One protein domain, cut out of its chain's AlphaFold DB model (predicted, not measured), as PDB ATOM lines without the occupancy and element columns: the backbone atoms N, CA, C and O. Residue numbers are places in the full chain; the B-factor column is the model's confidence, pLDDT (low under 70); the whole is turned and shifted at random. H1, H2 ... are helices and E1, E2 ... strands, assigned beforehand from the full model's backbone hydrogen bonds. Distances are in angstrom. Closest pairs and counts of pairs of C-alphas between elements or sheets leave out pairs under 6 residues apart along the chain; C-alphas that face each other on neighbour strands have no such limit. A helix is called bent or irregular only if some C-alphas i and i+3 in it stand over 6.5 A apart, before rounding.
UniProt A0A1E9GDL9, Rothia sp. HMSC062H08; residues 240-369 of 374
ATOM      1  N   SER A 240     176.538 159.035  75.040       58.88
ATOM      2  CA  SER A 240     176.237 160.459  75.254       58.88
ATOM      3  C   SER A 240     174.819 160.852  74.816       58.88
ATOM      4  O   SER A 240     174.176 161.669  75.473       58.88
ATOM      5  N   TYR A 241     174.282 160.223  73.766       61.38
ATOM      6  CA  TYR A 241     172.917 160.463  73.294       61.38
ATOM      7  C   TYR A 241     171.832 160.072  74.314       61.38
ATOM      8  O   TYR A 241     170.709 160.582  74.228       61.38
ATOM      9  N   TYR A 242     172.123 159.179  75.260       61.88
ATOM     10  CA  TYR A 242     171.135 158.596  76.177       61.88
ATOM     11  C   TYR A 242     171.479 158.802  77.656       61.88
ATOM     12  O   TYR A 242     170.878 158.169  78.524       61.88
ATOM     13  N   ASP A 243     172.424 159.699  77.954       63.16
ATOM     14  CA  ASP A 243     172.603 160.231  79.303       63.16
ATOM     15  C   ASP A 243     171.437 161.174  79.632       63.16
ATOM     16  O   ASP A 243     171.184 162.168  78.946       63.16
ATOM     17  N   SER A 244     170.732 160.874  80.717       58.97
ATOM     18  CA  SER A 244     169.699 161.713  81.339       58.97
ATOM     19  C   SER A 244     170.124 163.165  81.623       58.97
ATOM     20  O   SER A 244     169.264 164.003  81.884       58.97
ATOM     21  N   GLY A 245     171.425 163.472  81.605       58.16
ATOM     22  CA  GLY A 245     172.004 164.735  82.065       58.16
ATOM     23  C   GLY A 245     172.240 164.762  83.579       58.16
ATOM     24  O   GLY A 245     172.841 165.706  84.088       58.16
ATOM     25  N   ALA A 246     171.799 163.718  84.288       59.50
ATOM     26  CA  ALA A 246     172.128 163.441  85.681       59.50
ATOM     27  C   ALA A 246     173.258 162.397  85.817       59.50
ATOM     28  O   ALA A 246     173.568 161.983  86.933       59.50
ATOM     29  N   GLY A 247     173.867 161.968  84.702       66.50
ATOM     30  CA  GLY A 247     174.938 160.973  84.670       66.50
ATOM     31  C   GLY A 247     174.454 159.525  84.602       66.50
ATOM     32  O   GLY A 247     175.269 158.626  84.753       66.50
ATOM     33  N   TYR A 248     173.155 159.279  84.390       74.12
ATOM     34  CA  TYR A 248     172.572 157.936  84.234       74.12
ATOM     35  C   TYR A 248     172.134 157.703  82.789       74.12
ATOM     36  O   TYR A 248     171.463 158.563  82.211       74.12
ATOM     37  N   TYR A 249     172.412 156.522  82.237       79.44
ATOM     38  CA  TYR A 249     171.931 156.135  80.909       79.44
ATOM     39  C   TYR A 249     170.513 155.560  80.983       79.44
ATOM     40  O   TYR A 249     170.289 154.584  81.702       79.44
ATOM     41  N   ARG A 250     169.563 156.131  80.227       79.50
ATOM     42  CA  ARG A 250     168.147 155.708  80.204       79.50
ATOM     43  C   ARG A 250     167.792 154.969  78.915       79.50
ATOM     44  O   ARG A 250     168.043 155.455  77.810       79.50
ATOM     45  N   PHE A 251     167.143 153.813  79.034       80.44
ATOM     46  CA  PHE A 251     166.689 153.026  77.884       80.44
ATOM     47  C   PHE A 251     165.424 152.207  78.193       80.44
ATOM     48  O   PHE A 251     165.245 151.730  79.309       80.44
ATOM     49  N   LYS A 252     164.517 152.064  77.221       79.75
ATOM     50  CA  LYS A 252     163.214 151.384  77.359       79.75
ATOM     51  C   LYS A 252     162.943 150.420  76.207       79.75
ATOM     52  O   LYS A 252     163.463 150.625  75.114       79.75
ATOM     53  N   SER A 253     162.119 149.399  76.423       78.69
ATOM     54  CA  SER A 253     161.688 148.474  75.365       78.69
ATOM     55  C   SER A 253     160.739 149.142  74.357       78.69
ATOM     56  O   SER A 253     160.022 150.086  74.692       78.69
ATOM     57  N   ASP A 254     160.704 148.619  73.127       75.69
ATOM     58  CA  ASP A 254     159.812 149.053  72.034       75.69
ATOM     59  C   ASP A 254     158.313 149.068  72.406       75.69
ATOM     60  O   ASP A 254     157.546 149.929  71.974       75.69
ATOM     61  N   ASP A 255     157.890 148.146  73.275       75.38
ATOM     62  CA  ASP A 255     156.513 148.056  73.768       75.38
ATOM     63  C   ASP A 255     156.187 149.014  74.936       75.38
ATOM     64  O   ASP A 255     155.033 149.070  75.375       75.38
ATOM     65  N   GLU A 256     157.182 149.773  75.406       76.25
ATOM     66  CA  GLU A 256     157.198 150.626  76.606       76.25
ATOM     67  C   GLU A 256     156.922 149.907  77.942       76.25
ATOM     68  O   GLU A 256     156.691 150.565  78.958       76.25
ATOM     69  N   ARG A 257     156.960 148.566  77.985       79.31
ATOM     70  CA  ARG A 257     156.739 147.803  79.228       79.31
ATOM     71  C   ARG A 257     157.930 147.818  80.171       79.31
ATOM     72  O   ARG A 257     157.717 147.731  81.379       79.31
ATOM     73  N   THR A 258     159.147 147.879  79.641       80.94
ATOM     74  CA  THR A 258     160.403 147.869  80.398       80.94
ATOM     75  C   THR A 258     161.060 149.244  80.304       80.94
ATOM     76  O   THR A 258     161.300 149.720  79.197       80.94
ATOM     77  N   LEU A 259     161.407 149.857  81.436       82.06
ATOM     78  CA  LEU A 259     162.301 151.019  81.523       82.06
ATOM     79  C   LEU A 259     163.521 150.641  82.364       82.06
ATOM     80  O   LEU A 259     163.364 150.016  83.408       82.06
ATOM     81  N   CYS A 260     164.711 151.042  81.933       84.25
ATOM     82  CA  CYS A 260     165.972 150.797  82.616       84.25
ATOM     83  C   CYS A 260     166.805 152.075  82.761       84.25
ATOM     84  O   CYS A 260     166.862 152.912  81.854       84.25
ATOM     85  N   GLU A 261     167.502 152.169  83.890       86.19
ATOM     86  CA  GLU A 261     168.480 153.200  84.222       86.19
ATOM     87  C   GLU A 261     169.797 152.527  84.633       86.19
ATOM     88  O   GLU A 261     169.819 151.709  85.556       86.19
ATOM     89  N   LEU A 262     170.901 152.860  83.961       85.50
ATOM     90  CA  LEU A 262     172.251 152.445  84.356       85.50
ATOM     91  C   LEU A 262     172.989 153.624  84.990       85.50
ATOM     92  O   LEU A 262     173.192 154.645  84.334       85.50
ATOM     93  N   ASN A 263     173.469 153.444  86.220       85.81
ATOM     94  CA  ASN A 263     174.488 154.304  86.806       85.81
ATOM     95  C   ASN A 263     175.892 153.836  86.355       85.81
ATOM     96  O   ASN A 263     176.341 152.768  86.784       85.81
ATOM     97  N   PRO A 264     176.625 154.604  85.529       76.69
ATOM     98  CA  PRO A 264     177.982 154.260  85.127       76.69
ATOM     99  C   PRO A 264     178.990 154.360  86.279       76.69
ATOM    100  O   PRO A 264     180.005 153.667  86.242       76.69
ATOM    101  N   ALA A 265     178.726 155.179  87.305       78.31
ATOM    102  CA  ALA A 265     179.676 155.453  88.385       78.31
ATOM    103  C   ALA A 265     179.814 154.300  89.397       78.31
ATOM    104  O   ALA A 265     180.906 154.075  89.911       78.31
ATOM    105  N   ASP A 266     178.734 153.554  89.659       81.00
ATOM    106  CA  ASP A 266     178.737 152.376  90.547       81.00
ATOM    107  C   ASP A 266     178.418 151.048  89.824       81.00
ATOM    108  O   ASP A 266     178.477 149.975  90.431       81.00
ATOM    109  N   GLY A 267     178.108 151.100  88.524       80.06
ATOM    110  CA  GLY A 267     177.773 149.937  87.703       80.06
ATOM    111  C   GLY A 267     176.406 149.314  88.008       80.06
ATOM    112  O   GLY A 267     176.208 148.138  87.699       80.06
ATOM    113  N   THR A 268     175.483 150.045  88.639       87.25
ATOM    114  CA  THR A 268     174.136 149.554  88.969       87.25
ATOM    115  C   THR A 268     173.147 149.832  87.846       87.25
ATOM    116  O   THR A 268     172.846 150.980  87.532       87.25
ATOM    117  N   LEU A 269     172.594 148.762  87.287       86.75
ATOM    118  CA  LEU A 269     171.424 148.768  86.421       86.75
ATOM    119  C   LEU A 269     170.170 148.535  87.272       86.75
ATOM    120  O   LEU A 269     170.106 147.570  88.038       86.75
ATOM    121  N   VAL A 270     169.168 149.392  87.112       88.69
ATOM    122  CA  VAL A 270     167.817 149.219  87.660       88.69
ATOM    123  C   VAL A 270     166.847 149.168  86.494       88.69
ATOM    124  O   VAL A 270     166.910 150.018  85.614       88.69
ATOM    125  N   CYS A 271     165.952 148.189  86.480       86.38
ATOM    126  CA  CYS A 271     164.964 148.010  85.432       86.38
ATOM    127  C   CYS A 271     163.586 147.719  86.021       86.38
ATOM    128  O   CYS A 271     163.419 146.762  86.773       86.38
ATOM    129  N   GLU A 272     162.586 148.499  85.628       84.25
ATOM    130  CA  GLU A 272     161.185 148.271  85.963       84.25
ATOM    131  C   GLU A 272     160.441 147.704  84.752       84.25
ATOM    132  O   GLU A 272     160.367 148.352  83.705       84.25
ATOM    133  N   ARG A 273     159.833 146.521  84.896       83.06
ATOM    134  CA  ARG A 273     158.939 145.931  83.895       83.06
ATOM    135  C   ARG A 273     157.499 145.891  84.401       83.06
ATOM    136  O   ARG A 273     157.188 145.283  85.424       83.06
ATOM    137  N   ARG A 274     156.586 146.516  83.658       79.88
ATOM    138  CA  ARG A 274     155.141 146.471  83.916       79.88
ATOM    139  C   ARG A 274     154.567 145.171  83.344       79.88
ATOM    140  O   ARG A 274     154.492 144.996  82.126       79.88
ATOM    141  N   THR A 275     154.147 144.258  84.220       78.69
ATOM    142  CA  THR A 275     153.599 142.942  83.820       78.69
ATOM    143  C   THR A 275     152.097 142.977  83.503       78.69
ATOM    144  O   THR A 275     151.592 142.096  82.816       78.69
ATOM    145  N   GLY A 276     151.393 144.014  83.967       75.56
ATOM    146  CA  GLY A 276     149.936 144.153  83.882       75.56
ATOM    147  C   GLY A 276     149.345 144.431  82.492       75.56
ATOM    148  O   GLY A 276     150.049 144.570  81.489       75.56
ATOM    149  N   GLU A 277     148.019 144.550  82.432       77.81
ATOM    150  CA  GLU A 277     147.297 144.923  81.209       77.81
ATOM    151  C   GLU A 277     147.522 146.406  80.874       77.81
ATOM    152  O   GLU A 277     147.674 147.236  81.771       77.81
ATOM    153  N   GLN A 278     147.572 146.759  79.587       75.81
ATOM    154  CA  GLN A 278     147.736 148.150  79.164       75.81
ATOM    155  C   GLN A 278     146.397 148.898  79.273       75.81
ATOM    156  O   GLN A 278     145.429 148.545  78.608       75.81
ATOM    157  N   THR A 279     146.354 149.956  80.078       74.38
ATOM    158  CA  THR A 279     145.143 150.758  80.342       74.38
ATOM    159  C   THR A 279     145.069 152.058  79.550       74.38
ATOM    160  O   THR A 279     144.016 152.691  79.506       74.38
ATOM    161  N   GLY A 280     146.168 152.474  78.917       70.06
ATOM    162  CA  GLY A 280     146.237 153.720  78.162       70.06
ATOM    163  C   GLY A 280     147.359 153.711  77.132       70.06
ATOM    164  O   GLY A 280     148.404 153.094  77.329       70.06
ATOM    165  N   ASN A 281     147.145 154.404  76.014       69.00
ATOM    166  CA  ASN A 281     148.091 154.473  74.893       69.00
ATOM    167  C   ASN A 281     149.195 155.531  75.067       69.00
ATOM    168  O   ASN A 281     150.022 155.689  74.174       69.00
ATOM    169  N   GLY A 282     149.196 156.261  76.187       64.69
ATOM    170  CA  GLY A 282     149.988 157.478  76.340       64.69
ATOM    171  C   GLY A 282     149.440 158.641  75.503       64.69
ATOM    172  O   GLY A 282     148.362 158.556  74.910       64.69
ATOM    173  N   ASN A 283     150.182 159.747  75.471       54.22
ATOM    174  CA  ASN A 283     149.862 160.935  74.664       54.22
ATOM    175  C   ASN A 283     151.098 161.612  74.031       54.22
ATOM    176  O   ASN A 283     150.990 162.730  73.533       54.22
ATOM    177  N   GLY A 284     152.271 160.971  74.077       54.25
ATOM    178  CA  GLY A 284     153.535 161.531  73.573       54.25
ATOM    179  C   GLY A 284     154.266 162.475  74.540       54.25
ATOM    180  O   GLY A 284     155.410 162.823  74.269       54.25
ATOM    181  N   ALA A 285     153.642 162.840  75.666       51.47
ATOM    182  CA  ALA A 285     154.294 163.420  76.851       51.47
ATOM    183  C   ALA A 285     154.287 162.446  78.052       51.47
ATOM    184  O   ALA A 285     155.059 162.579  78.993       51.47
ATOM    185  N   VAL A 286     153.397 161.454  78.020       54.69
ATOM    186  CA  VAL A 286     153.358 160.286  78.899       54.69
ATOM    187  C   VAL A 286     153.321 159.058  77.991       54.69
ATOM    188  O   VAL A 286     152.552 159.047  77.022       54.69
ATOM    189  N   GLY A 287     154.146 158.049  78.279       62.34
ATOM    190  CA  GLY A 287     154.092 156.750  77.599       62.34
ATOM    191  C   GLY A 287     152.873 155.911  78.002       62.34
ATOM    192  O   GLY A 287     151.978 156.367  78.724       62.34
ATOM    193  N   ARG A 288     152.818 154.668  77.528       69.75
ATOM    194  CA  ARG A 288     151.724 153.721  77.813       69.75
ATOM    195  C   ARG A 288     151.559 153.463  79.313       69.75
ATOM    196  O   ARG A 288     152.529 153.242  80.031       69.75
ATOM    197  N   THR A 289     150.318 153.436  79.793       69.56
ATOM    198  CA  THR A 289     150.009 153.096  81.191       69.56
ATOM    199  C   THR A 289     149.579 151.641  81.305       69.56
ATOM    200  O   THR A 289     148.892 151.121  80.425       69.56
ATOM    201  N   PHE A 290     149.942 150.995  82.412       75.00
ATOM    202  CA  PHE A 290     149.647 149.588  82.671       75.00
ATOM    203  C   PHE A 290     149.064 149.419  84.081       75.00
ATOM    204  O   PHE A 290     149.506 150.091  85.010       75.00
ATOM    205  N   ALA A 291     148.087 148.527  84.248       71.06
ATOM    206  CA  ALA A 291     147.508 148.175  85.544       71.06
ATOM    207  C   ALA A 291     147.872 146.735  85.922       71.06
ATOM    208  O   ALA A 291     147.503 145.779  85.240       71.06
ATOM    209  N   GLY A 292     148.611 146.596  87.019       72.00
ATOM    210  CA  GLY A 292     149.148 145.334  87.521       72.00
ATOM    211  C   GLY A 292     150.529 145.547  88.144       72.00
ATOM    212  O   GLY A 292     151.009 146.681  88.171       72.00
ATOM    213  N   PRO A 293     151.168 144.483  88.652       74.12
ATOM    214  CA  PRO A 293     152.407 144.610  89.401       74.12
ATOM    215  C   PRO A 293     153.617 144.966  88.528       74.12
ATOM    216  O   PRO A 293     153.716 144.622  87.340       74.12
ATOM    217  N   VAL A 294     154.568 145.630  89.178       80.75
ATOM    218  CA  VAL A 294     155.893 145.954  88.656       80.75
ATOM    219  C   VAL A 294     156.865 144.850  89.052       80.75
ATOM    220  O   VAL A 294     156.972 144.524  90.230       80.75
ATOM    221  N   GLU A 295     157.613 144.313  88.096       84.00
ATOM    222  CA  GLU A 295     158.833 143.557  88.376       84.00
ATOM    223  C   GLU A 295     160.018 144.534  88.337       84.00
ATOM    224  O   GLU A 295     160.271 145.160  87.309       84.00
ATOM    225  N   VAL A 296     160.698 144.719  89.470       86.12
ATOM    226  CA  VAL A 296     161.893 145.562  89.601       86.12
ATOM    227  C   VAL A 296     163.111 144.654  89.672       86.12
ATOM    228  O   VAL A 296     163.332 143.962  90.667       86.12
ATOM    229  N   THR A 297     163.910 144.682  88.614       86.88
ATOM    230  CA  THR A 297     165.172 143.955  88.488       86.88
ATOM    231  C   THR A 297     166.326 144.917  88.741       86.88
ATOM    232  O   THR A 297     166.445 145.930  88.054       86.88
ATOM    233  N   ARG A 298     167.203 144.604  89.696       88.88
ATOM    234  CA  ARG A 298     168.438 145.361  89.953       88.88
ATOM    235  C   ARG A 298     169.643 144.448  89.778       88.88
ATOM    236  O   ARG A 298     169.639 143.315  90.250       88.88
ATOM    237  N   MET A 299     170.683 144.962  89.135       87.56
ATOM    238  CA  MET A 299     171.971 144.295  88.955       87.56
ATOM    239  C   MET A 299     173.093 145.290  89.213       87.56
ATOM    240  O   MET A 299     173.098 146.365  88.624       87.56
ATOM    241  N   ASN A 300     174.069 144.933  90.041       88.19
ATOM    242  CA  ASN A 300     175.303 145.698  90.166       88.19
ATOM    243  C   ASN A 300     176.452 144.935  89.491       88.19
ATOM    244  O   ASN A 300     176.901 143.899  89.980       88.19
ATOM    245  N   PHE A 301     176.951 145.454  88.369       82.44
ATOM    246  CA  PHE A 301     177.957 144.777  87.545       82.44
ATOM    247  C   PHE A 301     179.375 144.794  88.139       82.44
ATOM    248  O   PHE A 301     180.216 144.019  87.688       82.44
ATOM    249  N   LEU A 302     179.648 145.591  89.181       80.00
ATOM    250  CA  LEU A 302     180.922 145.544  89.912       80.00
ATOM    251  C   LEU A 302     180.961 144.367  90.902       80.00
ATOM    252  O   LEU A 302     181.904 143.572  90.895       80.00
ATOM    253  N   THR A 303     179.909 144.194  91.702       82.31
ATOM    254  CA  THR A 303     179.792 143.112  92.699       82.31
ATOM    255  C   THR A 303     179.291 141.792  92.110       82.31
ATOM    256  O   THR A 303     179.696 140.725  92.568       82.31
ATOM    257  N   GLY A 304     178.452 141.846  91.073       78.19
ATOM    258  CA  GLY A 304     177.701 140.705  90.546       78.19
ATOM    259  C   GLY A 304     176.422 140.384  91.326       78.19
ATOM    260  O   GLY A 304     175.838 139.329  91.097       78.19
ATOM    261  N   ALA A 305     175.998 141.251  92.252       83.19
ATOM    262  CA  ALA A 305     174.753 141.077  92.992       83.19
ATOM    263  C   ALA A 305     173.539 141.430  92.118       83.19
ATOM    264  O   ALA A 305     173.486 142.520  91.542       83.19
ATOM    265  N   SER A 306     172.552 140.533  92.073       84.12
ATOM    266  CA  SER A 306     171.259 140.747  91.423       84.12
ATOM    267  C   SER A 306     170.092 140.466  92.371       84.12
ATOM    268  O   SER A 306     170.150 139.566  93.209       84.12
ATOM    269  N   GLU A 307     169.017 141.235  92.220       86.25
ATOM    270  CA  GLU A 307     167.723 141.012  92.870       86.25
ATOM    271  C   GLU A 307     166.584 141.225  91.860       86.25
ATOM    272  O   GLU A 307     166.701 142.025  90.929       86.25
ATOM    273  N   VAL A 308     165.475 140.508  92.053       84.00
ATOM    274  CA  VAL A 308     164.231 140.689  91.293       84.00
ATOM    275  C   VAL A 308     163.082 140.706  92.293       84.00
ATOM    276  O   VAL A 308     162.760 139.679  92.891       84.00
ATOM    277  N   ASN A 309     162.481 141.876  92.484       84.19
ATOM    278  CA  ASN A 309     161.410 142.118  93.448       84.19
ATOM    279  C   ASN A 309     160.105 142.465  92.720       84.19
ATOM    280  O   ASN A 309     160.128 143.062  91.646       84.19
ATOM    281  N   THR A 310     158.951 142.131  93.301       81.88
ATOM    282  CA  THR A 310     157.639 142.465  92.720       81.88
ATOM    283  C   THR A 310     156.902 143.472  93.598       81.88
ATOM    284  O   THR A 310     156.667 143.210  94.777       81.88
ATOM    285  N   VAL A 311     156.527 144.617  93.025       78.38
ATOM    286  CA  VAL A 311     155.862 145.730  93.719       78.38
ATOM    287  C   VAL A 311     154.418 145.853  93.230       78.38
ATOM    288  O   VAL A 311     154.157 145.990  92.034       78.38
ATOM    289  N   ASN A 312     153.465 145.812  94.163       66.06
ATOM    290  CA  ASN A 312     152.023 145.859  93.887       66.06
ATOM    291  C   ASN A 312     151.488 147.303  93.822       66.06
ATOM    292  O   ASN A 312     150.507 147.636  94.485       66.06
ATOM    293  N   GLU A 313     152.130 148.162  93.030       58.09
ATOM    294  CA  GLU A 313     151.711 149.554  92.828       58.09
ATOM    295  C   GLU A 313     151.216 149.790  91.398       58.09
ATOM    296  O   GLU A 313     151.809 149.329  90.424       58.09
ATOM    297  N   SER A 314     150.115 150.535  91.259       52.00
ATOM    298  CA  SER A 314     149.540 150.912  89.964       52.00
ATOM    299  C   SER A 314     150.279 152.113  89.365       52.00
ATOM    300  O   SER A 314     149.729 153.213  89.261       52.00
ATOM    301  N   SER A 315     151.548 151.917  89.015       52.28
ATOM    302  CA  SER A 315     152.420 152.967  88.494       52.28
ATOM    303  C   SER A 315     152.009 153.375  87.074       52.28
ATOM    304  O   SER A 315     152.351 152.710  86.091       52.28
ATOM    305  N   ALA A 316     151.340 154.524  86.948       46.84
ATOM    306  CA  ALA A 316     151.352 155.263  85.689       46.84
ATOM    307  C   ALA A 316     152.816 155.499  85.273       46.84
ATOM    308  O   ALA A 316     153.663 155.797  86.122       46.84
ATOM    309  N   LEU A 317     153.124 155.352  83.981       50.22
ATOM    310  CA  LEU A 317     154.454 155.681  83.473       50.22
ATOM    311  C   LEU A 317     154.759 157.139  83.841       50.22
ATOM    312  O   LEU A 317     153.935 158.019  83.593       50.22
ATOM    313  N   HIS A 318     155.910 157.395  84.470       43.34
ATOM    314  CA  HIS A 318     156.313 158.764  84.788       43.34
ATOM    315  C   HIS A 318     156.304 159.602  83.503       43.34
ATOM    316  O   HIS A 318     156.740 159.130  82.450       43.34
ATOM    317  N   ALA A 319     155.849 160.855  83.586       37.59
ATOM    318  CA  ALA A 319     155.835 161.786  82.450       37.59
ATOM    319  C   ALA A 319     157.251 162.108  81.909       37.59
ATOM    320  O   ALA A 319     157.412 162.718  80.863       37.59
ATOM    321  N   GLU A 320     158.299 161.629  82.585       41.00
ATOM    322  CA  GLU A 320     159.672 161.603  82.083       41.00
ATOM    323  C   GLU A 320     159.941 160.507  81.031       41.00
ATOM    324  O   GLU A 320     161.024 160.479  80.452       41.00
ATOM    325  N   THR A 321     159.000 159.607  80.729       42.03
ATOM    326  CA  THR A 321     159.224 158.513  79.753       42.03
ATOM    327  C   THR A 321     159.252 158.944  78.285       42.03
ATOM    328  O   THR A 321     159.543 158.128  77.404       42.03
ATOM    329  N   THR A 322     159.043 160.234  78.018       42.78
ATOM    330  CA  THR A 322     159.397 160.910  76.760       42.78
ATOM    331  C   THR A 322     160.408 162.047  76.974       42.78
ATOM    332  O   THR A 322     160.501 162.958  76.154       42.78
ATOM    333  N   THR A 323     161.212 161.991  78.045       46.78
ATOM    334  CA  THR A 323     162.454 162.779  78.145       46.78
ATOM    335  C   THR A 323     163.359 162.396  76.979       46.78
ATOM    336  O   THR A 323     163.582 161.207  76.739       46.78
ATOM    337  N   ALA A 324     163.904 163.393  76.277       49.94
ATOM    338  CA  ALA A 324     164.607 163.235  74.995       49.94
ATOM    339  C   ALA A 324     165.840 162.302  75.015       49.94
ATOM    340  O   ALA A 324     166.355 161.938  73.956       49.94
ATOM    341  N   ASN A 325     166.293 161.895  76.202       61.16
ATOM    342  CA  ASN A 325     167.527 161.145  76.422       61.16
ATOM    343  C   ASN A 325     167.253 159.688  76.844       61.16
ATOM    344  O   ASN A 325     168.038 159.095  77.571       61.16
ATOM    345  N   THR A 326     166.135 159.103  76.397       70.56
ATOM    346  CA  THR A 326     165.818 157.675  76.599       70.56
ATOM    347  C   THR A 326     165.918 156.921  75.272       70.56
ATOM    348  O   THR A 326     165.160 157.214  74.345       70.56
ATOM    349  N   LYS A 327     166.806 155.925  75.157       76.69
ATOM    350  CA  LYS A 327     166.852 155.038  73.974       76.69
ATOM    351  C   LYS A 327     165.620 154.130  73.956       76.69
ATOM    352  O   LYS A 327     165.368 153.428  74.928       76.69
ATOM    353  N   ILE A 328     164.893 154.091  72.841       77.06
ATOM    354  CA  ILE A 328     163.964 152.988  72.554       77.06
ATOM    355  C   ILE A 328     164.785 151.834  71.980       77.06
ATOM    356  O   ILE A 328     165.401 151.992  70.928       77.06
ATOM    357  N   MET A 329     164.821 150.714  72.694       76.94
ATOM    358  CA  MET A 329     165.445 149.463  72.282       76.94
ATOM    359  C   MET A 329     164.440 148.667  71.447       76.94
ATOM    360  O   MET A 329     163.552 147.998  71.982       76.94
ATOM    361  N   HIS A 330     164.582 148.773  70.132       74.75
ATOM    362  CA  HIS A 330     163.949 147.898  69.158       74.75
ATOM    363  C   HIS A 330     164.645 146.527  69.154       74.75
ATOM    364  O   HIS A 330     165.744 146.349  69.689       74.75
ATOM    365  N   ALA A 331     164.021 145.540  68.517       70.75
ATOM    366  CA  ALA A 331     164.647 144.238  68.328       70.75
ATOM    367  C   ALA A 331     165.960 144.359  67.528       70.75
ATOM    368  O   ALA A 331     165.993 144.990  66.473       70.75
ATOM    369  N   LEU A 332     167.013 143.695  68.014       70.69
ATOM    370  CA  LEU A 332     168.389 143.706  67.499       70.69
ATOM    371  C   LEU A 332     169.166 145.028  67.679       70.69
ATOM    372  O   LEU A 332     170.292 145.123  67.192       70.69
ATOM    373  N   ASP A 333     168.634 146.020  68.405       75.81
ATOM    374  CA  ASP A 333     169.431 147.182  68.822       75.81
ATOM    375  C   ASP A 333     170.569 146.760  69.763       75.81
ATOM    376  O   ASP A 333     170.350 146.018  70.723       75.81
ATOM    377  N   VAL A 334     171.766 147.309  69.535       75.56
ATOM    378  CA  VAL A 334     172.947 147.118  70.391       75.56
ATOM    379  C   VAL A 334     173.418 148.470  70.916       75.56
ATOM    380  O   VAL A 334     173.677 149.389  70.137       75.56
ATOM    381  N   VAL A 335     173.575 148.587  72.233       75.44
ATOM    382  CA  VAL A 335     174.119 149.781  72.897       75.44
ATOM    383  C   VAL A 335     175.277 149.361  73.796       75.44
ATOM    384  O   VAL A 335     175.135 148.425  74.577       75.44
ATOM    385  N   ILE A 336     176.421 150.043  73.694       77.56
ATOM    386  CA  ILE A 336     177.620 149.755  74.496       77.56
ATOM    387  C   ILE A 336     177.911 150.954  75.396       77.56
ATOM    388  O   ILE A 336     178.441 151.960  74.938       77.56
ATOM    389  N   LEU A 337     177.538 150.849  76.669       76.38
ATOM    390  CA  LEU A 337     177.611 151.912  77.671       76.38
ATOM    391  C   LEU A 337     178.931 151.813  78.460       76.38
ATOM    392  O   LEU A 337     179.273 150.713  78.904       76.38
ATOM    393  N   PRO A 338     179.683 152.907  78.685       73.88
ATOM    394  CA  PRO A 338     180.814 152.882  79.601       73.88
ATOM    395  C   PRO A 338     180.321 152.721  81.041       73.88
ATOM    396  O   PRO A 338     179.271 153.230  81.431       73.88
ATOM    397  N   VAL A 339     181.125 152.040  81.846       73.94
ATOM    398  CA  VAL A 339     180.981 151.938  83.303       73.94
ATOM    399  C   VAL A 339     182.345 152.214  83.944       73.94
ATOM    400  O   VAL A 339     183.373 152.267  83.260       73.94
ATOM    401  N   ALA A 340     182.359 152.434  85.258       66.56
ATOM    402  CA  ALA A 340     183.563 152.717  86.031       66.56
ATOM    403  C   ALA A 340     184.720 151.735  85.743       66.56
ATOM    404  O   ALA A 340     184.527 150.592  85.323       66.56
ATOM    405  N   GLU A 341     185.949 152.203  85.986       65.75
ATOM    406  CA  GLU A 341     187.198 151.458  85.740       65.75
ATOM    407  C   GLU A 341     187.486 151.158  84.250       65.75
ATOM    408  O   GLU A 341     188.336 150.326  83.939       65.75
ATOM    409  N   GLY A 342     186.811 151.841  83.316       61.84
ATOM    410  CA  GLY A 342     187.022 151.677  81.867       61.84
ATOM    411  C   GLY A 342     186.376 150.418  81.277       61.84
ATOM    412  O   GLY A 342     186.690 150.026  80.154       61.84
ATOM    413  N   LYS A 343     185.479 149.781  82.035       71.00
ATOM    414  CA  LYS A 343     184.668 148.644  81.590       71.00
ATOM    415  C   LYS A 343     183.541 149.119  80.662       71.00
ATOM    416  O   LYS A 343     183.212 150.304  80.606       71.00
ATOM    417  N   GLN A 344     182.924 148.180  79.948       77.50
ATOM    418  CA  GLN A 344     181.789 148.442  79.063       77.50
ATOM    419  C   GLN A 344     180.663 147.443  79.337       77.50
ATOM    420  O   GLN A 344     180.915 146.251  79.508       77.50
ATOM    421  N   LEU A 345     179.423 147.931  79.352       81.06
ATOM    422  CA  LEU A 345     178.212 147.121  79.406       81.06
ATOM    423  C   LEU A 345     177.550 147.128  78.027       81.06
ATOM    424  O   LEU A 345     177.189 148.187  77.519       81.06
ATOM    425  N   THR A 346     177.367 145.957  77.425       82.75
ATOM    426  CA  THR A 346     176.609 145.818  76.174       82.75
ATOM    427  C   THR A 346     175.176 145.422  76.502       82.75
ATOM    428  O   THR A 346     174.969 144.387  77.129       82.75
ATOM    429  N   CYS A 347     174.201 146.223  76.078       82.50
ATOM    430  CA  CYS A 347     172.774 145.934  76.187       82.50
ATOM    431  C   CYS A 347     172.165 145.692  74.800       82.50
ATOM    432  O   CYS A 347     172.447 146.421  73.846       82.50
ATOM    433  N   LEU A 348     171.331 144.658  74.709       79.38
ATOM    434  CA  LEU A 348     170.762 144.094  73.487       79.38
ATOM    435  C   LEU A 348     169.235 144.086  73.579       79.38
ATOM    436  O   LEU A 348     168.683 143.487  74.503       79.38
ATOM    437  N   GLY A 349     168.557 144.723  72.625       72.38
ATOM    438  CA  GLY A 349     167.104 144.626  72.474       72.38
ATOM    439  C   GLY A 349     166.727 143.309  71.797       72.38
ATOM    440  O   GLY A 349     167.238 142.993  70.721       72.38
ATOM    441  N   GLU A 350     165.849 142.519  72.405       65.88
ATOM    442  CA  GLU A 350     165.518 141.174  71.923       65.88
ATOM    443  C   GLU A 350     164.144 141.112  71.239       65.88
ATOM    444  O   GLU A 350     163.260 141.942  71.450       65.88
ATOM    445  N   ILE A 351     163.964 140.098  70.388       49.19
ATOM    446  CA  ILE A 351     162.734 139.889  69.605       49.19
ATOM    447  C   ILE A 351     161.565 139.418  70.497       49.19
ATOM    448  O   ILE A 351     160.400 139.657  70.176       49.19
ATOM    449  N   GLU A 352     161.841 138.750  71.621       52.38
ATOM    450  CA  GLU A 352     160.813 138.067  72.410       52.38
ATOM    451  C   GLU A 352     160.148 138.977  73.454       52.38
ATOM    452  O   GLU A 352     160.590 139.126  74.589       52.38
ATOM    453  N   THR A 353     158.985 139.533  73.105       57.25
ATOM    454  CA  THR A 353     158.085 140.251  74.041       57.25
ATOM    455  C   THR A 353     158.685 141.508  74.693       57.25
ATOM    456  O   THR A 353     158.309 141.872  75.810       57.25
ATOM    457  N   GLY A 354     159.630 142.170  74.018       56.97
ATOM    458  CA  GLY A 354     160.331 143.329  74.576       56.97
ATOM    459  C   GLY A 354     161.233 142.960  75.757       56.97
ATOM    460  O   GLY A 354     161.324 143.731  76.719       56.97
ATOM    461  N   SER A 355     161.837 141.765  75.722       71.31
ATOM    462  CA  SER A 355     162.971 141.428  76.577       71.31
ATOM    463  C   SER A 355     164.228 142.193  76.154       71.31
ATOM    464  O   SER A 355     164.316 142.767  75.062       71.31
ATOM    465  N   MET A 356     165.197 142.247  77.058       77.81
ATOM    466  CA  MET A 356     166.460 142.936  76.845       77.81
ATOM    467  C   MET A 356     167.545 142.309  77.707       77.81
ATOM    468  O   MET A 356     167.342 142.115  78.905       77.81
ATOM    469  N   THR A 357     168.709 142.045  77.121       82.06
ATOM    470  CA  THR A 357     169.831 141.411  77.820       82.06
ATOM    471  C   THR A 357     171.027 142.350  77.890       82.06
ATOM    472  O   THR A 357     171.481 142.857  76.867       82.06
ATOM    473  N   CYS A 358     171.561 142.570  79.092       84.94
ATOM    474  CA  CYS A 358     172.754 143.381  79.338       84.94
ATOM    475  C   CYS A 358     173.892 142.519  79.902       84.94
ATOM    476  O   CYS A 358     173.678 141.772  80.859       84.94
ATOM    477  N   HIS A 359     175.102 142.640  79.346       86.06
ATOM    478  CA  HIS A 359     176.275 141.870  79.766       86.06
ATOM    479  C   HIS A 359     177.579 142.683  79.828       86.06
ATOM    480  O   HIS A 359     177.826 143.565  79.004       86.06
ATOM    481  N   ASP A 360     178.457 142.338  80.772       81.62
ATOM    482  CA  ASP A 360     179.731 143.040  81.039       81.62
ATOM    483  C   ASP A 360     180.941 142.505  80.250       81.62
ATOM    484  O   ASP A 360     182.077 142.921  80.485       81.62
ATOM    485  N   GLY A 361     180.726 141.519  79.373       73.44
ATOM    486  CA  GLY A 361     181.780 140.839  78.606       73.44
ATOM    487  C   GLY A 361     182.662 139.875  79.419       73.44
ATOM    488  O   GLY A 361     183.391 139.085  78.828       73.44
ATOM    489  N   ASN A 362     182.554 139.875  80.751       71.88
ATOM    490  CA  ASN A 362     183.279 138.997  81.676       71.88
ATOM    491  C   ASN A 362     182.408 137.818  82.159       71.88
ATOM    492  O   ASN A 362     182.765 137.107  83.097       71.88
ATOM    493  N   GLY A 363     181.261 137.601  81.507       70.88
ATOM    494  CA  GLY A 363     180.321 136.516  81.792       70.88
ATOM    495  C   GLY A 363     179.197 136.877  82.764       70.88
ATOM    496  O   GLY A 363     178.373 136.010  83.056       70.88
ATOM    497  N   ARG A 364     179.111 138.126  83.251       81.06
ATOM    498  CA  ARG A 364     177.922 138.593  83.978       81.06
ATOM    499  C   ARG A 364     176.899 139.090  82.969       81.06
ATOM    500  O   ARG A 364     177.135 140.075  82.273       81.06
ATOM    501  N   THR A 365     175.756 138.423  82.944       81.56
ATOM    502  CA  THR A 365     174.630 138.709  82.052       81.56
ATOM    503  C   THR A 365     173.359 138.807  82.882       81.56
ATOM    504  O   THR A 365     173.160 137.999  83.790       81.56
ATOM    505  N   ILE A 366     172.485 139.760  82.561       83.25
ATOM    506  CA  ILE A 366     171.114 139.788  83.067       83.25
ATOM    507  C   ILE A 366     170.130 140.020  81.925       83.25
ATOM    508  O   ILE A 366     170.344 140.890  81.083       83.25
ATOM    509  N   THR A 367     169.052 139.242  81.925       81.88
ATOM    510  CA  THR A 367     167.931 139.366  80.992       81.88
ATOM    511  C   THR A 367     166.744 139.966  81.737       81.88
ATOM    512  O   THR A 367     166.425 139.562  82.857       81.88
ATOM    513  N   VAL A 368     166.128 140.976  81.134       75.19
ATOM    514  CA  VAL A 368     165.091 141.822  81.719       75.19
ATOM    515  C   VAL A 368     163.835 141.686  80.868       75.19
ATOM    516  O   VAL A 368     163.801 142.124  79.719       75.19
ATOM    517  N   GLY A 369     162.797 141.070  81.430       66.12
ATOM    518  CA  GLY A 369     161.651 140.606  80.653       66.12
ATOM    519  C   GLY A 369     161.934 139.312  79.888       66.12
ATOM    520  O   GLY A 369     162.970 138.681  80.064       66.12
TER     521      GLY A 369
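What this domain is: This is residues 240 to 369 of the 374 residues of a protein of Rothia sp. HMSC062H08 (UniProt A0A1E9GDL9). Two strongly twisted sheets face each other as a sandwich, with E9, E10, E11 and E12 covering part of one face of the larger sheet E7-E6-E3-E2-E1-E8; their strands run nearly aligned, at 16 degrees. At one end the small hairpin E4 and E5 forms an arm continuing from E3, and the one-turn helix H1 only grazes the larger sheet. The 130 printed residues hold twelve named strands and one named helix, in the order E1 to E7, H1, E8 to E12; the class is mostly strand. The larger sheet is mixed, the other two antiparallel. The whole is compact, with a radius of gyration of the C-alphas of 14.0 A and spans of 42 by 28 by 27 A.

How they stand to each other: E1, residues 249 to 253, E2, residues 258 to 263, and E3, residues 268 to 274, form a meander, each strand the antiparallel neighbour of the one before; N 251 and O 260 are 3.0 A apart, N 261 and O 270 2.8 A. E3 runs on into E4, residues 277 to 280, at 86 degrees. E4 forms a hairpin with E5, residues 289 to 291, with N 279 and O 289 at 2.8 A. E6, residues 294 to 300, is the antiparallel neighbour of E3, with N 271 and O 297 at 2.8 A, and forms a hairpin with the edge strand E7, residues 305 to 311, with N 298 and O 307 at 2.9 A. H1, residues 319 to 322, grazes this sheet with residues 320 to 321; it is only just irregular, C-alphas 319 and 322 being 6.8 A apart, and is too short for an O i to N i+4 pair. The other edge strand, E8, residues 326 to 329, is parallel to E1, with N 252 and O 327 at 2.8 A. The link from E8 to E9, residues 334 to 339, changes sheets. E9, E10, residues 343 to 349, E11, residues 356 to 359, and E12, residues 365 to 368, form a second meander; N 337 and O 345, and N 348 and O 357, are each 2.8 A apart, N 358 and O 366 2.9 A. Between the sheets, the closest C-alphas of E6 and E12, Thr 297 and Val 368, are 7.1 A apart; those of E8 and E10, Met 329 and Gly 349, 5.1 A.

Where its parts are: E1 begins at C-alpha 249 (171.931, 156.135, 80.909). E3 spans 19.9 A, E6 and E7 19.5 A each, and E10 20.2 A. E12 ends at C-alpha 368 (165.091, 141.822, 81.719).

The domain as a whole: The C-alphas farthest apart, Thr 279 and Glu 341, are 42.4 A apart. The printed part has no cut, and no link is long. Mean pLDDT of the printed part is 72.4; 40 residues are under 70, among them 240 to 247, 281 to 289 and 312 to 325.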